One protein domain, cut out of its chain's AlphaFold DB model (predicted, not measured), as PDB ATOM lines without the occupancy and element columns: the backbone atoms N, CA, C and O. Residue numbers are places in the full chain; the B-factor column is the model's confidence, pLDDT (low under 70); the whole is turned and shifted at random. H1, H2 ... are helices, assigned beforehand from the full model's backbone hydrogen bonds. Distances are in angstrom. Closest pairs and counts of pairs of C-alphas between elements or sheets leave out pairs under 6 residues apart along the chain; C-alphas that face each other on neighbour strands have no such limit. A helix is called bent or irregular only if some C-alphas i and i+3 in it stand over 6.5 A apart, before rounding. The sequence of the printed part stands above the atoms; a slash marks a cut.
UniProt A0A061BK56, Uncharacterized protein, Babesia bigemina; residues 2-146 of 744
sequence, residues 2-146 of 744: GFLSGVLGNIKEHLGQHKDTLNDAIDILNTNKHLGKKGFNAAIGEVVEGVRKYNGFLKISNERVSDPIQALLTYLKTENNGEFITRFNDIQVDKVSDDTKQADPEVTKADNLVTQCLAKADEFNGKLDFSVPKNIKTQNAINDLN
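This is residues 2 to 146 of the 744 residues of an uncharacterized protein of Babesia bigemina (UniProt A0A061BK56). What shape is it? A long rod: H3 is the spine, the hairpin of H1 and H2 folds back along its first part, H6 slants across its residues 61 to 65, and the H4 and H5 hairpin extends its far end. How large? The printed part has 145 residues, 109 of them in six named helices, H1 to H6 in order; its class is all helix, and it is extended, with radius of gyration of the C-alphas 26.3 A and spans 90 by 32 by 20 A.

Where are the helices? H1 is residues 2 to 12, from C-alpha 2 at (128.858, 258.342, 221.151); H2 16 to 31; H3 36 to 76, 59.3 A long; H4 83 to 89; H5 105 to 127, 33.1 A; H6 133 to 143, to C-alpha 143 at (149.721, 237.631, 212.035). Which are irregular? H2, with C-alphas 17 and 20 7.8 A apart, and H6, with 134 and 137 7.9 A apart.

What touches the hub, H3? Among them H2, opposite ways at a shallow tilt of 9 degrees, closest C-alphas Ala 25 and Glu 46, 5.1 A. Are backbone O i to N i+4 pairs within hydrogen-bond range? Every one in H1, H4 and H5; 6 of 12 in H2, 34 of 37 in H3, 5 of 7 in H6.

Any cut? The printed part has no cut; the 15-residue H4 to H5 link is long. Where is pLDDT under 70? At residues 2, 78 to 81 and 98 to 103.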
ATOM      1  N   GLY A   2     127.449 257.903 221.146       67.81
ATOM      2  CA  GLY A   2     128.858 258.342 221.151       67.81
ATOM      3  C   GLY A   2     129.811 257.420 221.928       67.81
ATOM      4  O   GLY A   2     130.860 257.079 221.405       67.81
ATOM      5  N   PHE A   3     129.401 256.914 223.099       75.38
ATOM      6  CA  PHE A   3     130.161 255.897 223.841       75.38
ATOM      7  C   PHE A   3     130.406 254.608 223.034       75.38
ATOM      8  O   PHE A   3     131.550 254.216 222.865       75.38
ATOM      9  N   LEU A   4     129.361 253.971 222.487       73.81
ATOM     10  CA  LEU A   4     129.503 252.732 221.705       73.81
ATOM     11  C   LEU A   4     130.310 252.949 220.418       73.81
ATOM     12  O   LEU A   4     131.163 252.132 220.096       73.81
ATOM     13  N   SER A   5     130.091 254.069 219.724       74.12
ATOM     14  CA  SER A   5     130.874 254.438 218.539       74.12
ATOM     15  C   SER A   5     132.341 254.701 218.882       74.12
ATOM     16  O   SER A   5     133.219 254.330 218.111       74.12
ATOM     17  N   GLY A   6     132.610 255.314 220.038       77.44
ATOM     18  CA  GLY A   6     133.958 255.546 220.550       77.44
ATOM     19  C   GLY A   6     134.647 254.251 220.972       77.44
ATOM     20  O   GLY A   6     135.800 254.049 220.624       77.44
ATOM     21  N   VAL A   7     133.940 253.338 221.645       80.06
ATOM     22  CA  VAL A   7     134.467 252.014 222.014       80.06
ATOM     23  C   VAL A   7     134.771 251.185 220.766       80.06
ATOM     24  O   VAL A   7     135.884 250.680 220.653       80.06
ATOM     25  N   LEU A   8     133.836 251.081 219.811       79.94
ATOM     26  CA  LEU A   8     134.061 250.334 218.569       79.94
ATOM     27  C   LEU A   8     135.154 250.967 217.701       79.94
ATOM     28  O   LEU A   8     136.014 250.246 217.208       79.94
ATOM     29  N   GLY A   9     135.181 252.297 217.574       79.69
ATOM     30  CA  GLY A   9     136.251 253.010 216.874       79.69
ATOM     31  C   GLY A   9     137.623 252.829 217.532       79.69
ATOM     32  O   GLY A   9     138.608 252.633 216.830       79.69
ATOM     33  N   ASN A  10     137.687 252.819 218.867       83.44
ATOM     34  CA  ASN A  10     138.928 252.608 219.613       83.44
ATOM     35  C   ASN A  10     139.450 251.169 219.492       83.44
ATOM     36  O   ASN A  10     140.649 250.969 219.336       83.44
ATOM     37  N   ILE A  11     138.575 250.154 219.529       82.56
ATOM     38  CA  ILE A  11     139.024 248.765 219.330       82.56
ATOM     39  C   ILE A  11     139.292 248.434 217.861       82.56
ATOM     40  O   ILE A  11     140.084 247.529 217.623       82.56
ATOM     41  N   LYS A  12     138.674 249.137 216.891       82.75
ATOM     42  CA  LYS A  12     138.753 248.834 215.449       82.75
ATOM     43  C   LYS A  12     140.189 248.559 215.002       82.75
ATOM     44  O   LYS A  12     140.466 247.495 214.456       82.75
ATOM     45  N   GLU A  13     141.107 249.482 215.267       82.75
ATOM     46  CA  GLU A  13     142.502 249.382 214.814       82.75
ATOM     47  C   GLU A  13     143.299 248.245 215.492       82.75
ATOM     48  O   GLU A  13     144.410 247.931 215.071       82.75
ATOM     49  N   HIS A  14     142.715 247.572 216.487       80.12
ATOM     50  CA  HIS A  14     143.267 246.400 217.167       80.12
ATOM     51  C   HIS A  14     142.643 245.059 216.718       80.12
ATOM     52  O   HIS A  14     143.007 244.018 217.259       80.12
ATOM     53  N   LEU A  15     141.734 245.048 215.730       81.31
ATOM     54  CA  LEU A  15     141.033 243.840 215.246       81.31
ATOM     55  C   LEU A  15     141.697 243.143 214.038       81.31
ATOM     56  O   LEU A  15     141.049 242.373 213.324       81.31
ATOM     57  N   GLY A  16     142.979 243.423 213.789       83.06
ATOM     58  CA  GLY A  16     143.758 242.762 212.738       83.06
ATOM     59  C   GLY A  16     143.206 242.987 211.325       83.06
ATOM     60  O   GLY A  16     142.641 244.043 211.020       83.06
ATOM     61  N   GLN A  17     143.330 241.982 210.453       80.81
ATOM     62  CA  GLN A  17     142.880 242.063 209.053       80.81
ATOM     63  C   GLN A  17     141.351 242.223 208.894       80.81
ATOM     64  O   GLN A  17     140.869 242.504 207.797       80.81
ATOM     65  N   HIS A  18     140.572 242.017 209.961       83.38
ATOM     66  CA  HIS A  18     139.107 242.062 209.938       83.38
ATOM     67  C   HIS A  18     138.523 243.383 210.460       83.38
ATOM     68  O   HIS A  18     137.301 243.514 210.544       83.38
ATOM     69  N   LYS A  19     139.359 244.383 210.767       80.88
ATOM     70  CA  LYS A  19     138.931 245.671 211.338       80.88
ATOM     71  C   LYS A  19     137.842 246.408 210.556       80.88
ATOM     72  O   LYS A  19     136.953 247.009 211.153       80.88
ATOM     73  N   ASP A  20     137.863 246.324 209.229       84.25
ATOM     74  CA  ASP A  20     136.901 247.026 208.374       84.25
ATOM     75  C   ASP A  20     135.508 246.370 208.342       84.25
ATOM     76  O   ASP A  20     134.549 246.992 207.897       84.25
ATOM     77  N   THR A  21     135.347 245.168 208.915       82.94
ATOM     78  CA  THR A  21     134.028 244.517 209.086       82.94
ATOM     79  C   THR A  21     133.101 245.247 210.065       82.94
ATOM     80  O   THR A  21     131.911 244.937 210.123       82.94
ATOM     81  N   LEU A  22     133.627 246.222 210.817       82.88
ATOM     82  CA  LEU A  22     132.860 247.094 211.708       82.88
ATOM     83  C   LEU A  22     132.565 248.483 211.119       82.88
ATOM     84  O   LEU A  22     131.920 249.274 211.803       82.88
ATOM     85  N   ASN A  23     133.004 248.798 209.892       84.44
ATOM     86  CA  ASN A  23     132.808 250.129 209.298       84.44
ATOM     87  C   ASN A  23     131.325 250.498 209.218       84.44
ATOM     88  O   ASN A  23     130.927 251.495 209.813       84.44
ATOM     89  N   ASP A  24     130.500 249.632 208.622       82.12
ATOM     90  CA  ASP A  24     129.047 249.823 208.514       82.12
ATOM     91  C   ASP A  24     128.408 250.112 209.889       82.12
ATOM     92  O   ASP A  24     127.640 251.061 210.056       82.12
ATOM     93  N   ALA A  25     128.787 249.346 210.919       81.38
ATOM     94  CA  ALA A  25     128.276 249.517 212.278       81.38
ATOM     95  C   ALA A  25     128.729 250.842 212.924       81.38
ATOM     96  O   ALA A  25     127.940 251.496 213.611       81.38
ATOM     97  N   ILE A  26     129.980 251.261 212.704       81.12
ATOM     98  CA  ILE A  26     130.542 252.525 213.206       81.12
ATOM     99  C   ILE A  26     129.898 253.727 212.497       81.12
ATOM    100  O   ILE A  26     129.505 254.694 213.156       81.12
ATOM    101  N   ASP A  27     129.717 253.663 211.181       83.75
ATOM    102  CA  ASP A  27     129.121 254.735 210.380       83.75
ATOM    103  C   ASP A  27     127.626 254.903 210.677       83.75
ATOM    104  O   ASP A  27     127.131 256.030 210.826       83.75
ATOM    105  N   ILE A  28     126.903 253.799 210.885       80.44
ATOM    106  CA  ILE A  28     125.497 253.835 211.297       80.44
ATOM    107  C   ILE A  28     125.361 254.345 212.739       80.44
ATOM    108  O   ILE A  28     124.472 255.164 213.001       80.44
ATOM    109  N   LEU A  29     126.250 253.962 213.667       79.56
ATOM    110  CA  LEU A  29     126.302 254.536 215.021       79.56
ATOM    111  C   LEU A  29     126.562 256.050 215.003       79.56
ATOM    112  O   LEU A  29     125.928 256.783 215.770       79.56
ATOM    113  N   ASN A  30     127.459 256.519 214.131       79.25
ATOM    114  CA  ASN A  30     127.760 257.936 213.939       79.25
ATOM    115  C   ASN A  30     126.574 258.710 213.355       79.25
ATOM    116  O   ASN A  30     126.231 259.779 213.864       79.25
ATOM    117  N   THR A  31     125.914 258.158 212.336       82.50
ATOM    118  CA  THR A  31     124.751 258.767 211.671       82.50
ATOM    119  C   THR A  31     123.535 258.836 212.602       82.50
ATOM    120  O   THR A  31     122.838 259.846 212.662       82.50
ATOM    121  N   ASN A  32     123.303 257.796 213.410       79.56
ATOM    122  CA  ASN A  32     122.131 257.700 214.287       79.56
ATOM    123  C   ASN A  32     122.321 258.341 215.673       79.56
ATOM    124  O   ASN A  32     121.406 258.293 216.503       79.56
ATOM    125  N   LYS A  33     123.476 258.964 215.959       72.19
ATOM    126  CA  LYS A  33     123.853 259.383 217.323       72.19
ATOM    127  C   LYS A  33     122.923 260.403 217.994       72.19
ATOM    128  O   LYS A  33     122.946 260.494 219.221       72.19
ATOM    129  N   HIS A  34     122.095 261.109 217.220       75.06
ATOM    130  CA  HIS A  34     121.134 262.112 217.695       75.06
ATOM    131  C   HIS A  34     119.650 261.701 217.531       75.06
ATOM    132  O   HIS A  34     118.766 262.465 217.902       75.06
ATOM    133  N   LEU A  35     119.344 260.500 217.013       75.75
ATOM    134  CA  LEU A  35     117.988 260.111 216.566       75.75
ATOM    135  C   LEU A  35     117.137 259.351 217.614       75.75
ATOM    136  O   LEU A  35     116.177 258.651 217.274       75.75
ATOM    137  N   GLY A  36     117.480 259.473 218.901       74.94
ATOM    138  CA  GLY A  36     116.707 258.913 220.017       74.94
ATOM    139  C   GLY A  36     116.445 257.399 219.921       74.94
ATOM    140  O   GLY A  36     117.268 256.635 219.421       74.94
ATOM    141  N   LYS A  37     115.274 256.950 220.404       77.19
ATOM    142  CA  LYS A  37     114.913 255.520 220.525       77.19
ATOM    143  C   LYS A  37     114.924 254.753 219.191       77.19
ATOM    144  O   LYS A  37     115.285 253.580 219.179       77.19
ATOM    145  N   LYS A  38     114.542 255.384 218.072       76.56
ATOM    146  CA  LYS A  38     114.554 254.721 216.752       76.56
ATOM    147  C   LYS A  38     115.984 254.504 216.248       76.56
ATOM    148  O   LYS A  38     116.319 253.380 215.888       76.56
ATOM    149  N   GLY A  39     116.833 255.534 216.320       73.88
ATOM    150  CA  GLY A  39     118.258 255.402 215.993       73.88
ATOM    151  C   GLY A  39     119.005 254.435 216.919       73.88
ATOM    152  O   GLY A  39     119.924 253.749 216.484       73.88
ATOM    153  N   PHE A  40     118.570 254.328 218.182       74.56
ATOM    154  CA  PHE A  40     119.090 253.352 219.143       74.56
ATOM    155  C   PHE A  40     118.857 251.905 218.696       74.56
ATOM    156  O   PHE A  40     119.810 251.136 218.597       74.56
ATOM    157  N   ASN A  41     117.612 251.550 218.363       79.12
ATOM    158  CA  ASN A  41     117.280 250.196 217.918       79.12
ATOM    159  C   ASN A  41     117.963 249.832 216.589       79.12
ATOM    160  O   ASN A  41     118.451 248.713 216.455       79.12
ATOM    161  N   ALA A  42     118.023 250.771 215.635       76.44
ATOM    162  CA  ALA A  42     118.665 250.547 214.340       76.44
ATOM    163  C   ALA A  42     120.154 250.197 214.500       76.44
ATOM    164  O   ALA A  42     120.590 249.138 214.057       76.44
ATOM    165  N   ALA A  43     120.924 251.026 215.212       76.00
ATOM    166  CA  ALA A  43     122.355 250.768 215.350       76.00
ATOM    167  C   ALA A  43     122.680 249.570 216.266       76.00
ATOM    168  O   ALA A  43     123.753 248.995 216.129       76.00
ATOM    169  N   ILE A  44     121.782 249.146 217.169       78.81
ATOM    170  CA  ILE A  44     121.961 247.871 217.892       78.81
ATOM    171  C   ILE A  44     121.927 246.680 216.927       78.81
ATOM    172  O   ILE A  44     122.766 245.790 217.058       78.81
ATOM    173  N   GLY A  45     121.003 246.665 215.959       82.75
ATOM    174  CA  GLY A  45     120.940 245.606 214.944       82.75
ATOM    175  C   GLY A  45     122.247 245.490 214.159       82.75
ATOM    176  O   GLY A  45     122.823 244.408 214.066       82.75
ATOM    177  N   GLU A  46     122.768 246.628 213.706       81.75
ATOM    178  CA  GLU A  46     124.005 246.713 212.920       81.75
ATOM    179  C   GLU A  46     125.262 246.367 213.727       81.75
ATOM    180  O   GLU A  46     126.159 245.697 213.223       81.75
ATOM    181  N   VAL A  47     125.323 246.734 215.013       79.50
ATOM    182  CA  VAL A  47     126.407 246.285 215.905       79.50
ATOM    183  C   VAL A  47     126.366 244.768 216.098       79.50
ATOM    184  O   VAL A  47     127.414 244.123 216.060       79.50
ATOM    185  N   VAL A  48     125.180 244.171 216.261       84.25
ATOM    186  CA  VAL A  48     125.033 242.707 216.349       84.25
ATOM    187  C   VAL A  48     125.451 242.029 215.040       84.25
ATOM    188  O   VAL A  48     126.118 240.993 215.081       84.25
ATOM    189  N   GLU A  49     125.110 242.602 213.885       83.88
ATOM    190  CA  GLU A  49     125.518 242.065 212.587       83.88
ATOM    191  C   GLU A  49     127.030 242.204 212.343       83.88
ATOM    192  O   GLU A  49     127.670 241.219 211.974       83.88
ATOM    193  N   GLY A  50     127.624 243.369 212.618       80.69
ATOM    194  CA  GLY A  50     129.068 243.602 212.515       80.69
ATOM    195  C   GLY A  50     129.879 242.663 213.414       80.69
ATOM    196  O   GLY A  50     130.816 242.014 212.953       80.69
ATOM    197  N   VAL A  51     129.464 242.487 214.676       82.56
ATOM    198  CA  VAL A  51     130.092 241.525 215.603       82.56
ATOM    199  C   VAL A  51     129.923 240.080 215.115       82.56
ATOM    200  O   VAL A  51     130.860 239.286 215.212       82.56
ATOM    201  N   ARG A  52     128.766 239.717 214.540       84.06
ATOM    202  CA  ARG A  52     128.554 238.386 213.944       84.06
ATOM    203  C   ARG A  52     129.459 238.157 212.728       84.06
ATOM    204  O   ARG A  52     130.056 237.085 212.635       84.06
ATOM    205  N   LYS A  53     129.587 239.143 211.832       84.75
ATOM    206  CA  LYS A  53     130.503 239.114 210.677       84.75
ATOM    207  C   LYS A  53     131.946 238.924 211.154       84.75
ATOM    208  O   LYS A  53     132.591 237.965 210.738       84.75
ATOM    209  N   TYR A  54     132.409 239.758 212.087       83.50
ATOM    210  CA  TYR A  54     133.744 239.669 212.686       83.50
ATOM    211  C   TYR A  54     134.029 238.282 213.290       83.50
ATOM    212  O   TYR A  54     135.022 237.648 212.934       83.50
ATOM    213  N   ASN A  55     133.122 237.750 214.117       85.31
ATOM    214  CA  ASN A  55     133.272 236.419 214.717       85.31
ATOM    215  C   ASN A  55     133.273 235.285 213.672       85.31
ATOM    216  O   ASN A  55     133.991 234.297 213.835       85.31
ATOM    217  N   GLY A  56     132.502 235.419 212.588       88.25
ATOM    218  CA  GLY A  56     132.523 234.479 211.464       88.25
ATOM    219  C   GLY A  56     133.866 234.472 210.730       88.25
ATOM    220  O   GLY A  56     134.417 233.405 210.460       88.25
ATOM    221  N   PHE A  57     134.437 235.652 210.471       85.00
ATOM    222  CA  PHE A  57     135.765 235.766 209.865       85.00
ATOM    223  C   PHE A  57     136.880 235.266 210.792       85.00
ATOM    224  O   PHE A  57     137.740 234.519 210.327       85.00
ATOM    225  N   LEU A  58     136.819 235.559 212.099       86.19
ATOM    226  CA  LEU A  58     137.722 234.976 213.100       86.19
ATOM    227  C   LEU A  58     137.693 233.443 213.093       86.19
ATOM    228  O   LEU A  58     138.749 232.818 213.160       86.19
ATOM    229  N   LYS A  59     136.507 232.823 212.992       89.06
ATOM    230  CA  LYS A  59     136.379 231.359 212.918       89.06
ATOM    231  C   LYS A  59     137.123 230.798 211.703       89.06
ATOM    232  O   LYS A  59     137.964 229.925 211.874       89.06
ATOM    233  N   ILE A  60     136.896 231.374 210.520       88.31
ATOM    234  CA  ILE A  60     137.581 230.991 209.272       88.31
ATOM    235  C   ILE A  60     139.100 231.226 209.368       88.31
ATOM    236  O   ILE A  60     139.889 230.455 208.824       88.31
ATOM    237  N   SER A  61     139.519 232.297 210.046       87.25
ATOM    238  CA  SER A  61     140.927 232.621 210.292       87.25
ATOM    239  C   SER A  61     141.598 231.552 211.164       87.25
ATOM    240  O   SER A  61     142.646 231.024 210.797       87.25
ATOM    241  N   ASN A  62     140.941 231.146 212.257       87.94
ATOM    242  CA  ASN A  62     141.404 230.071 213.133       87.94
ATOM    243  C   ASN A  62     141.443 228.712 212.415       87.94
ATOM    244  O   ASN A  62     142.454 228.023 212.509       87.94
ATOM    245  N   GLU A  63     140.394 228.356 211.663       91.56
ATOM    246  CA  GLU A  63     140.300 227.101 210.895       91.56
ATOM    247  C   GLU A  63     141.472 226.951 209.909       91.56
ATOM    248  O   GLU A  63     142.162 225.933 209.905       91.56
ATOM    249  N   ARG A  64     141.836 228.014 209.176       89.62
ATOM    250  CA  ARG A  64     143.014 228.003 208.279       89.62
ATOM    251  C   ARG A  64     144.334 227.643 208.963       89.62
ATOM    252  O   ARG A  64     145.235 227.155 208.283       89.62
ATOM    253  N   VAL A  65     144.467 227.911 210.261       90.81
ATOM    254  CA  VAL A  65     145.669 227.588 211.043       90.81
ATOM    255  C   VAL A  65     145.523 226.237 211.743       90.81
ATOM    256  O   VAL A  65     146.489 225.478 211.795       90.81
ATOM    257  N   SER A  66     144.334 225.895 212.252       91.62
ATOM    258  CA  SER A  66     144.101 224.629 212.953       91.62
ATOM    259  C   SER A  66     144.024 223.421 212.030       91.62
ATOM    260  O   SER A  66     144.498 222.355 212.413       91.62
ATOM    261  N   ASP A  67     143.454 223.556 210.835       92.69
ATOM    262  CA  ASP A  67     143.144 222.411 209.975       92.69
ATOM    263  C   ASP A  67     144.407 221.693 209.458       92.69
ATOM    264  O   ASP A  67     144.447 220.462 209.534       92.69
ATOM    265  N   PRO A  68     145.487 222.386 209.022       91.44
ATOM    266  CA  PRO A  68     146.752 221.723 208.697       91.44
ATOM    267  C   PRO A  68     147.347 220.977 209.902       91.44
ATOM    268  O   PRO A  68     147.806 219.845 209.757       91.44
ATOM    269  N   ILE A  69     147.291 221.582 211.097       91.31
ATOM    270  CA  ILE A  69     147.787 220.983 212.346       91.31
ATOM    271  C   ILE A  69     146.981 219.718 212.686       91.31
ATOM    272  O   ILE A  69     147.559 218.670 212.974       91.31
ATOM    273  N   GLN A  70     145.649 219.784 212.620       91.31
ATOM    274  CA  GLN A  70     144.770 218.648 212.909       91.31
ATOM    275  C   GLN A  70     144.907 217.519 211.882       91.31
ATOM    276  O   GLN A  70     144.831 216.352 212.270       91.31
ATOM    277  N   ALA A  71     145.141 217.835 210.604       91.38
ATOM    278  CA  ALA A  71     145.371 216.839 209.561       91.38
ATOM    279  C   ALA A  71     146.654 216.028 209.823       91.38
ATOM    280  O   ALA A  71     146.600 214.797 209.852       91.38
ATOM    281  N   LEU A  72     147.777 216.706 210.098       92.25
ATOM    282  CA  LEU A  72     149.047 216.041 210.415       92.25
ATOM    283  C   LEU A  72     148.951 215.231 211.719       92.25
ATOM    284  O   LEU A  72     149.350 214.068 211.754       92.25
ATOM    285  N   LEU A  73     148.345 215.800 212.770       89.62
ATOM    286  CA  LEU A  73     148.101 215.077 214.022       89.62
ATOM    287  C   LEU A  73     147.225 213.837 213.814       89.62
ATOM    288  O   LEU A  73     147.482 212.810 214.424       89.62
ATOM    289  N   THR A  74     146.195 213.902 212.968       90.50
ATOM    290  CA  THR A  74     145.288 212.763 212.746       90.50
ATOM    291  C   THR A  74     145.961 211.622 211.985       90.50
ATOM    292  O   THR A  74     145.702 210.462 212.293       90.50
ATOM    293  N   TYR A  75     146.884 211.930 211.070       91.50
ATOM    294  CA  TYR A  75     147.725 210.927 210.409       91.50
ATOM    295  C   TYR A  75     148.689 210.225 211.389       91.50
ATOM    296  O   TYR A  75     148.854 209.006 211.323       91.50
ATOM    297  N   LEU A  76     149.282 210.981 212.324       87.62
ATOM    298  CA  LEU A  76     150.294 210.504 213.282       87.62
ATOM    299  C   LEU A  76     149.738 209.985 214.625       87.62
ATOM    300  O   LEU A  76     150.505 209.488 215.449       87.62
ATOM    301  N   LYS A  77     148.433 210.126 214.890       84.75
ATOM    302  CA  LYS A  77     147.815 209.822 216.195       84.75
ATOM    303  C   LYS A  77     148.038 208.368 216.622       84.75
ATOM    304  O   LYS A  77     147.641 207.437 215.930       84.75
ATOM    305  N   THR A  78     148.580 208.181 217.819       66.31
ATOM    306  CA  THR A  78     148.655 206.878 218.500       66.31
ATOM    307  C   THR A  78     147.306 206.472 219.092       66.31
ATOM    308  O   THR A  78     146.874 205.331 218.946       66.31
ATOM    309  N   GLU A  79     146.593 207.419 219.700       64.06
ATOM    310  CA  GLU A  79     145.229 207.223 220.191       64.06
ATOM    311  C   GLU A  79     144.265 207.011 219.004       64.06
ATOM    312  O   GLU A  79     143.941 207.958 218.280       64.06
ATOM    313  N   ASN A  80     143.783 205.769 218.851       63.22
ATOM    314  CA  ASN A  80     142.957 205.227 217.752       63.22
ATOM    315  C   ASN A  80     143.696 204.744 216.483       63.22
ATOM    316  O   ASN A  80     143.069 204.687 215.430       63.22
ATOM    317  N   ASN A  81     144.975 204.351 216.566       68.62
ATOM    318  CA  ASN A  81     145.726 203.752 215.446       68.62
ATOM    319  C   ASN A  81     145.654 204.588 214.151       68.62
ATOM    320  O   ASN A  81     145.165 204.129 213.116       68.62
ATOM    321  N   GLY A  82     146.155 205.826 214.203       82.62
ATOM    322  CA  GLY A  82     146.286 206.695 213.033       82.62
ATOM    323  C   GLY A  82     146.977 205.989 211.863       82.62
ATOM    324  O   GLY A  82     147.718 205.020 212.042       82.62
ATOM    325  N   GLU A  83     146.712 206.465 210.648       89.56
ATOM    326  CA  GLU A  83     147.099 205.784 209.406       89.56
ATOM    327  C   GLU A  83     148.596 205.429 209.348       89.56
ATOM    328  O   GLU A  83     148.945 204.342 208.885       89.56
ATOM    329  N   PHE A  84     149.466 206.290 209.890       90.75
ATOM    330  CA  PHE A  84     150.891 206.002 210.039       90.75
ATOM    331  C   PHE A  84     151.159 204.780 210.934       90.75
ATOM    332  O   PHE A  84     151.866 203.866 210.523       90.75
ATOM    333  N   ILE A  85     150.579 204.746 212.139       86.81
ATOM    334  CA  ILE A  85     150.794 203.686 213.138       86.81
ATOM    335  C   ILE A  85     150.238 202.346 212.650       86.81
ATOM    336  O   ILE A  85     150.894 201.321 212.810       86.81
ATOM    337  N   THR A  86     149.064 202.350 212.010       87.75
ATOM    338  CA  THR A  86     148.485 201.137 211.407       87.75
ATOM    339  C   THR A  86     149.444 200.540 210.375       87.75
ATOM    340  O   THR A  86     149.881 199.403 210.521       87.75
ATOM    341  N   ARG A  87     149.866 201.341 209.389       89.81
ATOM    342  CA  ARG A  87     150.761 200.886 208.314       89.81
ATOM    343  C   ARG A  87     152.175 200.551 208.797       89.81
ATOM    344  O   ARG A  87     152.832 199.726 208.177       89.81
ATOM    345  N   PHE A  88     152.647 201.182 209.873       88.81
ATOM    346  CA  PHE A  88     153.919 200.852 210.519       88.81
ATOM    347  C   PHE A  88     153.878 199.455 211.150       88.81
ATOM    348  O   PHE A  88     154.798 198.667 210.955       88.81
ATOM    349  N   ASN A  89     152.785 199.125 211.844       87.81
ATOM    350  CA  ASN A  89     152.591 197.816 212.474       87.81
ATOM    351  C   ASN A  89     152.334 196.677 211.458       87.81
ATOM    352  O   ASN A  89     152.545 195.513 211.789       87.81
ATOM    353  N   ASP A  90     151.912 196.998 210.229       88.31
ATOM    354  CA  ASP A  90     151.713 196.036 209.126       88.31
ATOM    355  C   ASP A  90     153.024 195.593 208.423       88.31
ATOM    356  O   ASP A  90     152.994 194.740 207.521       88.31
ATOM    357  N   ILE A  91     154.176 196.169 208.798       90.56
ATOM    358  CA  ILE A  91     155.504 195.801 208.275       90.56
ATOM    359  C   ILE A  91     156.041 194.599 209.062       90.56
ATOM    360  O   ILE A  91     156.291 194.682 210.264       90.56
ATOM    361  N   GLN A  92     156.256 193.478 208.374       86.94
ATOM    362  CA  GLN A  92     156.693 192.214 208.972       86.94
ATOM    363  C   GLN A  92     158.184 192.009 208.697       86.94
ATOM    364  O   GLN A  92     158.582 191.314 207.767       86.94
ATOM    365  N   VAL A  93     159.017 192.673 209.507       78.94
ATOM    366  CA  VAL A  93     160.490 192.693 209.375       78.94
ATOM    367  C   VAL A  93     161.105 191.283 209.434       78.94
ATOM    368  O   VAL A  93     162.149 191.035 208.840       78.94
ATOM    369  N   ASP A  94     160.431 190.340 210.092       79.62
ATOM    370  CA  ASP A  94     160.772 188.915 210.169       79.62
ATOM    371  C   ASP A  94     160.539 188.129 208.862       79.62
ATOM    372  O   ASP A  94     160.927 186.966 208.775       79.62
ATOM    373  N   LYS A  95     159.915 188.747 207.849       81.38
ATOM    374  CA  LYS A  95     159.574 188.129 206.553       81.38
ATOM    375  C   LYS A  95     160.286 188.745 205.353       81.38
ATOM    376  O   LYS A  95     159.907 188.459 204.217       81.38
ATOM    377  N   VAL A  96     161.308 189.565 205.597       79.31
ATOM    378  CA  VAL A  96     162.211 190.040 204.541       79.31
ATOM    379  C   VAL A  96     162.872 188.832 203.865       79.31
ATOM    380  O   VAL A  96     163.356 187.915 204.525       79.31
ATOM    381  N   SER A  97     162.844 188.821 202.538       72.38
ATOM    382  CA  SER A  97     163.310 187.740 201.675       72.38
ATOM    383  C   SER A  97     164.837 187.683 201.578       72.38
ATOM    384  O   SER A  97     165.487 188.683 201.271       72.38
ATOM    385  N   ASP A  98     165.397 186.477 201.701       65.81
ATOM    386  CA  ASP A  98     166.806 186.197 201.392       65.81
ATOM    387  C   ASP A  98     167.107 186.197 199.871       65.81
ATOM    388  O   ASP A  98     168.273 186.194 199.467       65.81
ATOM    389  N   ASP A  99     166.088 186.184 198.996       66.62
ATOM    390  CA  ASP A  99     166.288 186.203 197.537       66.62
ATOM    391  C   ASP A  99     166.532 187.626 197.008       66.62
ATOM    392  O   ASP A  99     165.606 188.395 196.747       66.62
ATOM    393  N   THR A 100     167.804 187.945 196.765       63.12
ATOM    394  CA  THR A 100     168.272 189.242 196.250       63.12
ATOM    395  C   THR A 100     167.937 189.517 194.777       63.12
ATOM    396  O   THR A 100     168.374 190.537 194.229       63.12
ATOM    397  N   LYS A 101     167.198 188.626 194.097       63.19
ATOM    398  CA  LYS A 101     166.816 188.768 192.677       63.19
ATOM    399  C   LYS A 101     165.540 189.573 192.442       63.19
ATOM    400  O   LYS A 101     165.263 189.912 191.290       63.19
ATOM    401  N   GLN A 102     164.758 189.862 193.479       65.62
ATOM    402  CA  GLN A 102     163.540 190.674 193.387       65.62
ATOM    403  C   GLN A 102     163.542 191.784 194.442       65.62
ATOM    404  O   GLN A 102     164.277 191.725 195.423       65.62
ATOM    405  N   ALA A 103     162.735 192.823 194.217       67.00
ATOM    406  CA  ALA A 103     162.513 193.858 195.219       67.00
ATOM    407  C   ALA A 103     161.694 193.273 196.376       67.00
ATOM    408  O   ALA A 103     160.617 192.720 196.152       67.00
ATOM    409  N   ASP A 104     162.208 193.397 197.597       82.50
ATOM    410  CA  ASP A 104     161.554 192.834 198.770       82.50
ATOM    411  C   ASP A 104     160.210 193.545 199.066       82.50
ATOM    412  O   ASP A 104     160.155 194.784 199.076       82.50
ATOM    413  N   PRO A 105     159.109 192.801 199.296       83.75
ATOM    414  CA  PRO A 105     157.793 193.394 199.510       83.75
ATOM    415  C   PRO A 105     157.676 194.164 200.835       83.75
ATOM    416  O   PRO A 105     156.958 195.161 200.879       83.75
ATOM    417  N   GLU A 106     158.383 193.768 201.895       87.25
ATOM    418  CA  GLU A 106     158.345 194.445 203.198       87.25
ATOM    419  C   GLU A 106     159.188 195.732 203.174       87.25
ATOM    420  O   GLU A 106     158.736 196.781 203.638       87.25
ATOM    421  N   VAL A 107     160.351 195.713 202.513       85.06
ATOM    422  CA  VAL A 107     161.141 196.925 202.219       85.06
ATOM    423  C   VAL A 107     160.339 197.893 201.341       85.06
ATOM    424  O   VAL A 107     160.337 199.102 201.580       85.06
ATOM    425  N   THR A 108     159.579 197.374 200.372       87.12
ATOM    426  CA  THR A 108     158.682 198.181 199.530       87.12
ATOM    427  C   THR A 108     157.547 198.821 200.342       87.12
ATOM    428  O   THR A 108     157.183 199.971 200.079       87.12
ATOM    429  N   LYS A 109     156.993 198.145 201.363       88.88
ATOM    430  CA  LYS A 109     156.031 198.769 202.297       88.88
ATOM    431  C   LYS A 109     156.675 199.911 203.088       88.88
ATOM    432  O   LYS A 109     156.068 200.977 203.198       88.88
ATOM    433  N   ALA A 110     157.892 199.714 203.601       87.19
ATOM    434  CA  ALA A 110     158.612 200.723 204.379       87.19
ATOM    435  C   ALA A 110     158.903 202.000 203.560       87.19
ATOM    436  O   ALA A 110     158.599 203.105 204.013       87.19
ATOM    437  N   ASP A 111     159.397 201.856 202.327       88.00
ATOM    438  CA  ASP A 111     159.658 202.971 201.399       88.00
ATOM    439  C   ASP A 111     158.375 203.763 201.066       88.00
ATOM    440  O   ASP A 111     158.346 204.999 201.098       88.00
ATOM    441  N   ASN A 112     157.264 203.053 200.841       89.75
ATOM    442  CA  ASN A 112     155.952 203.666 200.626       89.75
ATOM    443  C   ASN A 112     155.426 204.399 201.874       89.75
ATOM    444  O   ASN A 112     154.805 205.457 201.738       89.75
ATOM    445  N   LEU A 113     155.649 203.866 203.080       91.81
ATOM    446  CA  LEU A 113     155.222 204.498 204.334       91.81
ATOM    447  C   LEU A 113     155.986 205.802 204.599       91.81
ATOM    448  O   LEU A 113     155.370 206.818 204.928       91.81
ATOM    449  N   VAL A 114     157.306 205.798 204.389       90.81
ATOM    450  CA  VAL A 114     158.141 207.008 204.446       90.81
ATOM    451  C   VAL A 114     157.642 208.047 203.444       90.81
ATOM    452  O   VAL A 114     157.392 209.189 203.828       90.81
ATOM    453  N   THR A 115     157.438 207.651 202.185       92.06
ATOM    454  CA  THR A 115     156.978 208.544 201.107       92.06
ATOM    455  C   THR A 115     155.661 209.242 201.466       92.06
ATOM    456  O   THR A 115     155.511 210.446 201.262       92.06
ATOM    457  N   GLN A 116     154.712 208.513 202.062       91.00
ATOM    458  CA  GLN A 116     153.425 209.070 202.495       91.00
ATOM    459  C   GLN A 116     153.548 209.963 203.738       91.00
ATOM    460  O   GLN A 116     152.860 210.979 203.823       91.00
ATOM    461  N   CYS A 117     154.455 209.641 204.667       91.75
ATOM    462  CA  CYS A 117     154.749 210.495 205.818       91.75
ATOM    463  C   CYS A 117     155.351 211.843 205.387       91.75
ATOM    464  O   CYS A 117     154.870 212.894 205.815       91.75
ATOM    465  N   LEU A 118     156.327 211.821 204.472       92.88
ATOM    466  CA  LEU A 118     156.928 213.028 203.898       92.88
ATOM    467  C   LEU A 118     155.887 213.873 203.155       92.88
ATOM    468  O   LEU A 118     155.740 215.050 203.463       92.88
ATOM    469  N   ALA A 119     155.065 213.267 202.291       93.00
ATOM    470  CA  ALA A 119     154.001 213.985 201.586       93.00
ATOM    471  C   ALA A 119     153.004 214.689 202.535       93.00
ATOM    472  O   ALA A 119     152.517 215.778 202.229       93.00
ATOM    473  N   LYS A 120     152.706 214.097 203.703       92.81
ATOM    474  CA  LYS A 120     151.845 214.711 204.732       92.81
ATOM    475  C   LYS A 120     152.539 215.843 205.492       92.81
ATOM    476  O   LYS A 120     151.887 216.838 205.815       92.81
ATOM    477  N   ALA A 121     153.837 215.718 205.747       91.62
ATOM    478  CA  ALA A 121     154.635 216.775 206.356       91.62
ATOM    479  C   ALA A 121     154.841 217.965 205.395       91.62
ATOM    480  O   ALA A 121     154.676 219.114 205.800       91.62
ATOM    481  N   ASP A 122     155.068 217.712 204.106       91.44
ATOM    482  CA  ASP A 122     155.146 218.738 203.059       91.44
ATOM    483  C   ASP A 122     153.808 219.458 202.845       91.44
ATOM    484  O   ASP A 122     153.774 220.684 202.713       91.44
ATOM    485  N   GLU A 123     152.684 218.731 202.883       91.81
ATOM    486  CA  GLU A 123     151.340 219.323 202.841       91.81
ATOM    487  C   GLU A 123     151.116 220.296 204.019       91.81
ATOM    488  O   GLU A 123     150.517 221.360 203.846       91.81
ATOM    489  N   PHE A 124     151.626 219.965 205.209       93.94
ATOM    490  CA  PHE A 124     151.606 220.837 206.384       93.94
ATOM    491  C   PHE A 124     152.537 222.051 206.224       93.94
ATOM    492  O   PHE A 124     152.084 223.195 206.333       93.94
ATOM    493  N   ASN A 125     153.817 221.811 205.914       90.81
ATOM    494  CA  ASN A 125     154.850 222.839 205.764       90.81
ATOM    495  C   ASN A 125     154.455 223.865 204.693       90.81
ATOM    496  O   ASN A 125     154.570 225.071 204.920       90.81
ATOM    497  N   GLY A 126     153.929 223.384 203.561       89.00
ATOM    498  CA  GLY A 126     153.487 224.193 202.431       89.00
ATOM    499  C   GLY A 126     152.210 224.993 202.692       89.00
ATOM    500  O   GLY A 126     152.106 226.113 202.199       89.00
ATOM    501  N   LYS A 127     151.252 224.493 203.490       89.81
ATOM    502  CA  LYS A 127     150.035 225.254 203.859       89.81
ATOM    503  C   LYS A 127     150.306 226.381 204.858       89.81
ATOM    504  O   LYS A 127     149.573 227.371 204.857       89.81
ATOM    505  N   LEU A 128     151.337 226.238 205.690       89.81
ATOM    506  CA  LEU A 128     151.738 227.227 206.698       89.81
ATOM    507  C   LEU A 128     152.952 228.076 206.268       89.81
ATOM    508  O   LEU A 128     153.494 228.824 207.080       89.81
ATOM    509  N   ASP A 129     153.389 227.991 205.008       84.44
ATOM    510  CA  ASP A 129     154.556 228.730 204.527       84.44
ATOM    511  C   ASP A 129     154.275 230.231 204.339       84.44
ATOM    512  O   ASP A 129     153.495 230.625 203.468       84.44
ATOM    513  N   PHE A 130     154.958 231.064 205.126       75.00
ATOM    514  CA  PHE A 130     154.906 232.530 205.071       75.00
ATOM    515  C   PHE A 130     155.638 233.150 203.869       75.00
ATOM    516  O   PHE A 130     155.420 234.320 203.564       75.00
ATOM    517  N   SER A 131     156.525 232.399 203.210       75.00
ATOM    518  CA  SER A 131     157.301 232.854 202.049       75.00
ATOM    519  C   SER A 131     156.567 232.656 200.718       75.00
ATOM    520  O   SER A 131     156.940 233.255 199.712       75.00
ATOM    521  N   VAL A 132     155.500 231.848 200.703       80.69
ATOM    522  CA  VAL A 132     154.728 231.517 199.499       80.69
ATOM    523  C   VAL A 132     153.601 232.543 199.288       80.69
ATOM    524  O   VAL A 132     152.637 232.547 200.056       80.69
ATOM    525  N   PRO A 133     153.606 233.355 198.207       77.12
ATOM    526  CA  PRO A 133     152.608 234.420 198.012       77.12
ATOM    527  C   PRO A 133     151.151 233.934 197.939       77.12
ATOM    528  O   PRO A 133     150.222 234.673 198.263       77.12
ATOM    529  N   LYS A 134     150.929 232.671 197.546       81.31
ATOM    530  CA  LYS A 134     149.594 232.043 197.517       81.31
ATOM    531  C   LYS A 134     148.981 231.869 198.919       81.31
ATOM    532  O   LYS A 134     147.759 231.791 199.030       81.31
ATOM    533  N   ASN A 135     149.798 231.881 199.975       85.62
ATOM    534  CA  ASN A 135     149.383 231.670 201.364       85.62
ATOM    535  C   ASN A 135     149.064 232.967 202.125       85.62
ATOM    536  O   ASN A 135     148.838 232.917 203.332       85.62
ATOM    537  N   ILE A 136     148.994 234.125 201.455       84.38
ATOM    538  CA  ILE A 136     148.805 235.440 202.102       84.38
ATOM    539  C   ILE A 136     147.607 235.491 203.076       84.38
ATOM    540  O   ILE A 136     147.662 236.132 204.121       84.38
ATOM    541  N   LYS A 137     146.534 234.737 202.791       85.44
ATOM    542  CA  LYS A 137     145.351 234.604 203.664       85.44
ATOM    543  C   LYS A 137     145.618 233.824 204.960       85.44
ATOM    544  O   LYS A 137     144.941 234.076 205.953       85.44
ATOM    545  N   THR A 138     146.559 232.884 204.942       86.62
ATOM    546  CA  THR A 138     147.020 232.118 206.112       86.62
ATOM    547  C   THR A 138     148.077 232.909 206.881       86.62
ATOM    548  O   THR A 138     148.021 232.980 208.102       86.62
ATOM    549  N   GLN A 139     148.979 233.599 206.177       85.06
ATOM    550  CA  GLN A 139     149.942 234.529 206.773       85.06
ATOM    551  C   GLN A 139     149.241 235.633 207.577       85.06
ATOM    552  O   GLN A 139     149.592 235.859 208.730       85.06
ATOM    553  N   ASN A 140     148.207 236.271 207.015       86.50
ATOM    554  CA  ASN A 140     147.420 237.269 207.742       86.50
ATOM    555  C   ASN A 140     146.698 236.659 208.952       86.50
ATOM    556  O   ASN A 140     146.730 237.240 210.031       86.50
ATOM    557  N   ALA A 141     146.110 235.464 208.804       86.69
ATOM    558  CA  ALA A 141     145.465 234.754 209.912       86.69
ATOM    559  C   ALA A 141     146.428 234.485 211.081       86.69
ATOM    560  O   ALA A 141     146.060 234.653 212.239       86.69
ATOM    561  N   ILE A 142     147.680 234.128 210.780       86.62
ATOM    562  CA  ILE A 142     148.727 233.902 211.782       86.62
ATOM    563  C   ILE A 142     149.256 235.227 212.360       86.62
ATOM    564  O   ILE A 142     149.564 235.293 213.548       86.62
ATOM    565  N   ASN A 143     149.328 236.297 211.565       86.62
ATOM    566  CA  ASN A 143     149.721 237.631 212.035       86.62
ATOM    567  C   ASN A 143     148.696 238.256 212.997       86.62
ATOM    568  O   ASN A 143     149.107 238.980 213.902       86.62
ATOM    569  N   ASP A 144     147.407 237.944 212.827       86.31
ATOM    570  CA  ASP A 144     146.320 238.360 213.723       86.31
ATOM    571  C   ASP A 144     146.296 237.574 215.054       86.31
ATOM    572  O   ASP A 144     145.619 237.977 216.005       86.31
ATOM    573  N   LEU A 145     147.034 236.461 215.168       86.06
ATOM    574  CA  LEU A 145     147.194 235.753 216.440       86.06
ATOM    575  C   LEU A 145     148.002 236.597 217.434       86.06
ATOM    576  O   LEU A 145     148.947 237.303 217.076       86.06
ATOM    577  N   ASN A 146     147.707 236.443 218.730       85.75
ATOM    578  CA  ASN A 146     148.562 237.021 219.767       85.75
ATOM    579  C   ASN A 146     150.008 236.505 219.630       85.75
ATOM    580  O   ASN A 146     150.230 235.369 219.202       85.75
TER     581      ASN A 146